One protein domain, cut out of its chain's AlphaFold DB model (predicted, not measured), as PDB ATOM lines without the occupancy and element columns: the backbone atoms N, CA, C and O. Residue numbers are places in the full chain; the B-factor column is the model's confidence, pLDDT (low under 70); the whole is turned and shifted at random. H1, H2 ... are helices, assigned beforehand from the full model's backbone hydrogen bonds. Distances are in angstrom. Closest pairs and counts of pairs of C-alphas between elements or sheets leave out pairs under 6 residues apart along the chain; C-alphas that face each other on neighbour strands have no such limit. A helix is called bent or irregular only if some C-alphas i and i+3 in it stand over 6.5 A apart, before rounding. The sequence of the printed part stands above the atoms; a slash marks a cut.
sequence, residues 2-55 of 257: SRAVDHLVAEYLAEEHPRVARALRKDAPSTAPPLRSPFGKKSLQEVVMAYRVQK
ATOM      1  N   SER A   2     129.952 173.775 221.392       73.38
ATOM      2  CA  SER A   2     130.043 175.131 221.942       73.38
ATOM      3  C   SER A   2     129.796 176.144 220.823       73.38
ATOM      4  O   SER A   2     130.343 175.985 219.737       73.38
ATOM      5  N   ARG A   3     129.024 177.210 221.095       82.31
ATOM      6  CA  ARG A   3     128.763 178.303 220.130       82.31
ATOM      7  C   ARG A   3     130.048 178.832 219.472       82.31
ATOM      8  O   ARG A   3     130.041 179.244 218.324       82.31
ATOM      9  N   ALA A   4     131.170 178.777 220.193       79.07
ATOM     10  CA  ALA A   4     132.492 179.149 219.699       79.07
ATOM     11  C   ALA A   4     132.977 178.318 218.497       79.07
ATOM     12  O   ALA A   4     133.628 178.864 217.610       79.07
ATOM     13  N   VAL A   5     132.674 177.017 218.461       83.37
ATOM     14  CA  VAL A   5     133.037 176.146 217.333       83.37
ATOM     15  C   VAL A   5     132.180 176.480 216.118       83.37
ATOM     16  O   VAL A   5     132.720 176.603 215.025       83.37
ATOM     17  N   ASP A   6     130.881 176.711 216.315       84.25
ATOM     18  CA  ASP A   6     129.967 177.079 215.226       84.25
ATOM     19  C   ASP A   6     130.411 178.387 214.548       84.25
ATOM     20  O   ASP A   6     130.403 178.490 213.323       84.25
ATOM     21  N   HIS A   7     130.886 179.363 215.331       82.43
ATOM     22  CA  HIS A   7     131.463 180.602 214.802       82.43
ATOM     23  C   HIS A   7     132.753 180.370 214.007       82.43
ATOM     24  O   HIS A   7     132.892 180.912 212.915       82.43
ATOM     25  N   LEU A   8     133.669 179.544 214.517       85.20
ATOM     26  CA  LEU A   8     134.933 179.238 213.841       85.20
ATOM     27  C   LEU A   8     134.703 178.512 212.504       85.20
ATOM     28  O   LEU A   8     135.373 178.792 211.511       85.20
ATOM     29  N   VAL A   9     133.722 177.609 212.463       86.87
ATOM     30  CA  VAL A   9     133.298 176.933 211.229       86.87
ATOM     31  C   VAL A   9     132.637 177.919 210.267       86.87
ATOM     32  O   VAL A   9     132.902 177.869 209.069       86.87
ATOM     33  N   ALA A  10     131.811 178.842 210.765       85.47
ATOM     34  CA  ALA A  10     131.184 179.861 209.928       85.47
ATOM     35  C   ALA A  10     132.206 180.833 209.303       85.47
ATOM     36  O   ALA A  10     132.033 181.204 208.141       85.47
ATOM     37  N   GLU A  11     133.255 181.223 210.037       86.22
ATOM     38  CA  GLU A  11     134.374 182.020 209.508       86.22
ATOM     39  C   GLU A  11     135.145 181.242 208.436       86.22
ATOM     40  O   GLU A  11     135.277 181.725 207.313       86.22
ATOM     41  N   TYR A  12     135.533 179.997 208.727       87.90
ATOM     42  CA  TYR A  12     136.226 179.133 207.767       87.90
ATOM     43  C   TYR A  12     135.429 178.931 206.471       87.90
ATOM     44  O   TYR A  12     135.966 179.048 205.372       87.90
ATOM     45  N   LEU A  13     134.121 178.680 206.572       90.51
ATOM     46  CA  LEU A  13     133.265 178.535 205.396       90.51
ATOM     47  C   LEU A  13     133.097 179.850 204.631       90.51
ATOM     48  O   LEU A  13     132.894 179.816 203.420       90.51
ATOM     49  N   ALA A  14     133.151 181.000 205.302       87.48
ATOM     50  CA  ALA A  14     133.097 182.290 204.625       87.48
ATOM     51  C   ALA A  14     134.387 182.585 203.840       87.48
ATOM     52  O   ALA A  14     134.291 183.190 202.771       87.48
ATOM     53  N   GLU A  15     135.542 182.144 204.346       87.67
ATOM     54  CA  GLU A  15     136.855 182.298 203.707       87.67
ATOM     55  C   GLU A  15     137.067 181.294 202.560       87.67
ATOM     56  O   GLU A  15     137.345 181.705 201.435       87.67
ATOM     57  N   GLU A  16     136.858 179.996 202.802       90.24
ATOM     58  CA  GLU A  16     137.195 178.926 201.844       90.24
ATOM     59  C   GLU A  16     136.034 178.544 200.909       90.24
ATOM     60  O   GLU A  16     136.227 178.153 199.752       90.24
ATOM     61  N   HIS A  17     134.788 178.633 201.386       91.00
ATOM     62  CA  HIS A  17     133.613 178.090 200.691       91.00
ATOM     63  C   HIS A  17     132.415 179.058 200.691       91.00
ATOM     64  O   HIS A  17     131.330 178.729 201.194       91.00
ATOM     65  N   PRO A  18     132.528 180.239 200.052       89.47
ATOM     66  CA  PRO A  18     131.536 181.312 200.164       89.47
ATOM     67  C   PRO A  18     130.130 180.911 199.689       89.47
ATOM     68  O   PRO A  18     129.126 181.442 200.172       89.47
ATOM     69  N   ARG A  19     130.024 179.953 198.757       88.84
ATOM     70  CA  ARG A  19     128.733 179.394 198.313       88.84
ATOM     71  C   ARG A  19     128.029 178.626 199.435       88.84
ATOM     72  O   ARG A  19     126.825 178.792 199.617       88.84
ATOM     73  N   VAL A  20     128.786 177.844 200.203       88.84
ATOM     74  CA  VAL A  20     128.286 177.050 201.335       88.84
ATOM     75  C   VAL A  20     127.908 177.970 202.495       88.84
ATOM     76  O   VAL A  20     126.818 177.839 203.047       88.84
ATOM     77  N   ALA A  21     128.731 178.981 202.793       86.80
ATOM     78  CA  ALA A  21     128.414 179.982 203.814       86.80
ATOM     79  C   ALA A  21     127.098 180.730 203.530       86.80
ATOM     80  O   ALA A  21     126.323 181.002 204.448       86.80
ATOM     81  N   ARG A  22     126.802 181.040 202.258       85.79
ATOM     82  CA  ARG A  22     125.525 181.662 201.861       85.79
ATOM     83  C   ARG A  22     124.326 180.737 202.056       85.79
ATOM     84  O   ARG A  22     123.269 181.222 202.451       85.79
ATOM     85  N   ALA A  23     124.481 179.443 201.785       85.38
ATOM     86  CA  ALA A  23     123.431 178.459 202.030       85.38
ATOM     87  C   ALA A  23     123.144 178.327 203.536       85.38
ATOM     88  O   ALA A  23     122.000 178.455 203.947       85.38
ATOM     89  N   LEU A  24     124.188 178.224 204.366       76.79
ATOM     90  CA  LEU A  24     124.047 178.145 205.827       76.79
ATOM     91  C   LEU A  24     123.425 179.401 206.451       76.79
ATOM     92  O   LEU A  24     122.623 179.299 207.374       76.79
ATOM     93  N   ARG A  25     123.749 180.597 205.939       75.60
ATOM     94  CA  ARG A  25     123.120 181.848 206.400       75.60
ATOM     95  C   ARG A  25     121.632 181.933 206.063       75.60
ATOM     96  O   ARG A  25     120.913 182.647 206.754       75.60
ATOM     97  N   LYS A  26     121.168 181.242 205.016       74.87
ATOM     98  CA  LYS A  26     119.742 181.217 204.653       74.87
ATOM     99  C   LYS A  26     118.898 180.472 205.687       74.87
ATOM    100  O   LYS A  26     117.756 180.866 205.900       74.87
ATOM    101  N   ASP A  27     119.478 179.477 206.352       66.70
ATOM    102  CA  ASP A  27     118.764 178.631 207.314       66.70
ATOM    103  C   ASP A  27     118.858 179.147 208.761       66.70
ATOM    104  O   ASP A  27     118.099 178.715 209.626       66.70
ATOM    105  N   ALA A  28     119.747 180.109 209.036       62.75
ATOM    106  CA  ALA A  28     119.937 180.695 210.361       62.75
ATOM    107  C   ALA A  28     119.742 182.224 210.339       62.75
ATOM    108  O   ALA A  28     120.717 182.977 210.238       62.75
ATOM    109  N   PRO A  29     118.499 182.730 210.472       53.51
ATOM    110  CA  PRO A  29     118.258 184.153 210.653       53.51
ATOM    111  C   PRO A  29     118.607 184.535 212.098       53.51
ATOM    112  O   PRO A  29     117.744 184.558 212.969       53.51
ATOM    113  N   SER A  30     119.880 184.801 212.397       58.81
ATOM    114  CA  SER A  30     120.247 185.347 213.711       58.81
ATOM    115  C   SER A  30     121.497 186.221 213.669       58.81
ATOM    116  O   SER A  30     122.593 185.823 214.054       58.81
ATOM    117  N   THR A  31     121.293 187.447 213.195       51.78
ATOM    118  CA  THR A  31     121.516 188.708 213.925       51.78
ATOM    119  C   THR A  31     122.353 188.630 215.215       51.78
ATOM    120  O   THR A  31     121.811 188.691 216.313       51.78
ATOM    121  N   ALA A  32     123.679 188.573 215.100       59.85
ATOM    122  CA  ALA A  32     124.591 189.163 216.086       59.85
ATOM    123  C   ALA A  32     125.985 189.358 215.456       59.85
ATOM    124  O   ALA A  32     126.482 188.435 214.805       59.85
ATOM    125  N   PRO A  33     126.632 190.529 215.616       59.59
ATOM    126  CA  PRO A  33     128.020 190.717 215.204       59.59
ATOM    127  C   PRO A  33     128.952 189.833 216.055       59.59
ATOM    128  O   PRO A  33     128.636 189.549 217.213       59.59
ATOM    129  N   PRO A  34     130.093 189.381 215.506       58.73
ATOM    130  CA  PRO A  34     130.927 188.375 216.147       58.73
ATOM    131  C   PRO A  34     131.555 188.937 217.427       58.73
ATOM    132  O   PRO A  34     132.437 189.797 217.388       58.73
ATOM    133  N   LEU A  35     131.125 188.426 218.582       60.41
ATOM    134  CA  LEU A  35     131.943 188.484 219.788       60.41
ATOM    135  C   LEU A  35     133.199 187.664 219.491       60.41
ATOM    136  O   LEU A  35     133.095 186.473 219.197       60.41
ATOM    137  N   ARG A  36     134.364 188.323 219.510       59.51
ATOM    138  CA  ARG A  36     135.679 187.717 219.265       59.51
ATOM    139  C   ARG A  36     135.757 186.320 219.888       59.51
ATOM    140  O   ARG A  36     135.635 186.169 221.102       59.51
ATOM    141  N   SER A  37     135.956 185.333 219.019       64.52
ATOM    142  CA  SER A  37     136.101 183.915 219.336       64.52
ATOM    143  C   SER A  37     137.082 183.683 220.498       64.52
ATOM    144  O   SER A  37     138.142 184.320 220.537       64.52
ATOM    145  N   PRO A  38     136.803 182.738 221.420       65.97
ATOM    146  CA  PRO A  38     137.734 182.383 222.496       65.97
ATOM    147  C   PRO A  38     139.069 181.821 221.976       65.97
ATOM    148  O   PRO A  38     140.020 181.697 222.743       65.97
ATOM    149  N   PHE A  39     139.169 181.505 220.681       65.88
ATOM    150  CA  PHE A  39     140.385 180.993 220.048       65.88
ATOM    151  C   PHE A  39     141.344 182.093 219.558       65.88
ATOM    152  O   PHE A  39     142.408 181.789 219.016       65.88
ATOM    153  N   GLY A  40     141.031 183.373 219.794       73.76
ATOM    154  CA  GLY A  40     141.872 184.491 219.368       73.76
ATOM    155  C   GLY A  40     141.854 184.672 217.848       73.76
ATOM    156  O   GLY A  40     140.808 184.543 217.227       73.76
ATOM    157  N   LYS A  41     143.007 184.993 217.247       76.78
ATOM    158  CA  LYS A  41     143.172 185.170 215.787       76.78
ATOM    159  C   LYS A  41     143.471 183.854 215.043       76.78
ATOM    160  O   LYS A  41     143.983 183.899 213.932       76.78
ATOM    161  N   LYS A  42     143.254 182.705 215.687       79.31
ATOM    162  CA  LYS A  42     143.644 181.401 215.145       79.31
ATOM    163  C   LYS A  42     142.589 180.901 214.170       79.31
ATOM    164  O   LYS A  42     141.407 180.894 214.513       79.31
ATOM    165  N   SER A  43     143.016 180.453 212.994       83.03
ATOM    166  CA  SER A  43     142.115 179.855 212.004       83.03
ATOM    167  C   SER A  43     141.619 178.478 212.465       83.03
ATOM    168  O   SER A  43     142.223 177.832 213.331       83.03
ATOM    169  N   LEU A  44     140.529 177.985 211.865       81.45
ATOM    170  CA  LEU A  44     140.026 176.633 212.140       81.45
ATOM    171  C   LEU A  44     141.114 175.571 211.930       81.45
ATOM    172  O   LEU A  44     141.230 174.637 212.725       81.45
ATOM    173  N   GLN A  45     141.946 175.746 210.902       83.25
ATOM    174  CA  GLN A  45     143.055 174.846 210.602       83.25
ATOM    175  C   GLN A  45     144.079 174.811 211.742       83.25
ATOM    176  O   GLN A  45     144.470 173.725 212.170       83.25
ATOM    177  N   GLU A  46     144.460 175.966 212.295       85.12
ATOM    178  CA  GLU A  46     145.380 176.030 213.438       85.12
ATOM    179  C   GLU A  46     144.800 175.357 214.684       85.12
ATOM    180  O   GLU A  46     145.510 174.634 215.386       85.12
ATOM    181  N   VAL A  47     143.505 175.550 214.952       83.77
ATOM    182  CA  VAL A  47     142.823 174.913 216.089       83.77
ATOM    183  C   VAL A  47     142.805 173.390 215.925       83.77
ATOM    184  O   VAL A  47     143.114 172.659 216.871       83.77
ATOM    185  N   VAL A  48     142.513 172.897 214.718       85.18
ATOM    186  CA  VAL A  48     142.529 171.461 214.404       85.18
ATOM    187  C   VAL A  48     143.946 170.887 214.493       85.18
ATOM    188  O   VAL A  48     144.135 169.801 215.048       85.18
ATOM    189  N   MET A  49     144.954 171.611 214.003       85.92
ATOM    190  CA  MET A  49     146.359 171.203 214.089       85.92
ATOM    191  C   MET A  49     146.838 171.135 215.541       85.92
ATOM    192  O   MET A  49     147.410 170.122 215.944       85.92
ATOM    193  N   ALA A  50     146.532 172.146 216.357       84.81
ATOM    194  CA  ALA A  50     146.868 172.154 217.780       84.81
ATOM    195  C   ALA A  50     146.236 170.965 218.521       84.81
ATOM    196  O   ALA A  50     146.896 170.322 219.340       84.81
ATOM    197  N   TYR A  51     144.989 170.616 218.191       81.32
ATOM    198  CA  TYR A  51     144.316 169.461 218.783       81.32
ATOM    199  C   TYR A  51     144.929 168.123 218.339       81.32
ATOM    200  O   TYR A  51     145.046 167.197 219.142       81.32
ATOM    201  N   ARG A  52     145.381 168.008 217.080       84.13
ATOM    202  CA  ARG A  52     146.110 166.817 216.604       84.13
ATOM    203  C   ARG A  52     147.448 166.647 217.325       84.13
ATOM    204  O   ARG A  52     147.736 165.540 217.764       84.13
ATOM    205  N   VAL A  53     148.210 167.728 217.514       77.35
ATOM    206  CA  VAL A  53     149.498 167.700 218.239       77.35
ATOM    207  C   VAL A  53     149.312 167.322 219.715       77.35
ATOM    208  O   VAL A  53     150.090 166.535 220.255       77.35
ATOM    209  N   GLN A  54     148.246 167.806 220.360       64.00
ATOM    210  CA  GLN A  54     147.907 167.407 221.734       64.00
ATOM    211  C   GLN A  54     147.486 165.937 221.843       64.00
ATOM    212  O   GLN A  54     147.645 165.332 222.897       64.00
ATOM    213  N   LYS A  55     146.957 165.345 220.766       65.93
ATOM    214  CA  LYS A  55     146.542 163.936 220.754       65.93
ATOM    215  C   LYS A  55     147.692 162.975 220.428       65.93
ATOM    216  O   LYS A  55     147.593 161.796 220.759       65.93
TER     217      LYS A  55
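This is residues 2 to 55 of the 257 residues of the protein "SRP40_-_C-terminal_domain_containing_protein_-_putative" of Leishmania infantum (UniProt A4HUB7). H1, the longest helix, and H2 make the two legs of a V, joined at one end as a helical hairpin, and H3 is an arm that meets H1 with its first residue, Leu 44, alone and sticks out with residues 48 to 55. Between H2 and H3 a long unnamed stretch, residues 28 to 43, swings out from the end of H2, where residues 26 to 33 stand free, and comes back to the other side of H1. The printed part has 54 residues with three named helices, H1, H2 and H3 in that order, and no named strand; the class is all helix. It is only just loose, close to compact, with a radius of gyration of the C-alphas of 12.2 A, and elongated, spanning 36 by 22 by 17 A.

H1, residues 3 to 16, touches H2, residues 18 to 27, with its residues 10 to 14 alone; their closest C-alphas are those of Ala 14 and Ala 21, 5.3 A apart. The two run opposite ways at a steep tilt of 41 degrees and form a helical hairpin over a tight link of 1 residue. H3, residues 44 to 55, only just touches H1, with 3 pairs of C-alphas within 8 A, and does so with residue 44 alone, beside residues 8 to 12 of H1. Their closest C-alphas are those of Leu 8 and Leu 44, 6.0 A apart. H1 and H3 run opposite ways at a steep tilt of 57 degrees. H2 and H3 are apart. In H1 and H3 every O i to N i+4 pair is within hydrogen-bond range; in H2 5 of 6 are.

H1 begins with C-alpha 3 at (128.763, 178.303, 220.130) and is 20.1 A long from first to last C-alpha. H2 runs from Pro 18 to Asp 27, 14.9 A, and its last C-alpha is at (118.764, 178.631, 207.314). H3 runs from Leu 44 to Lys 55, 16.7 A, and ends with C-alpha 55 at (146.542, 163.936, 220.754). No helix is bent.

The two C-alphas farthest apart are those of Pro 29 and Lys 55, at 36.2 A. Residues 48 to 55, which belong to H3, stand free; without these and residues 26 to 33 the body spans 25 by 18 by 14 A. The printed part has no cut. The link from H2 to H3, 16 residues, is long. The mean pLDDT of the printed part is 77.4, and residues 27 to 39 and 54 to 55 of this model are under 70.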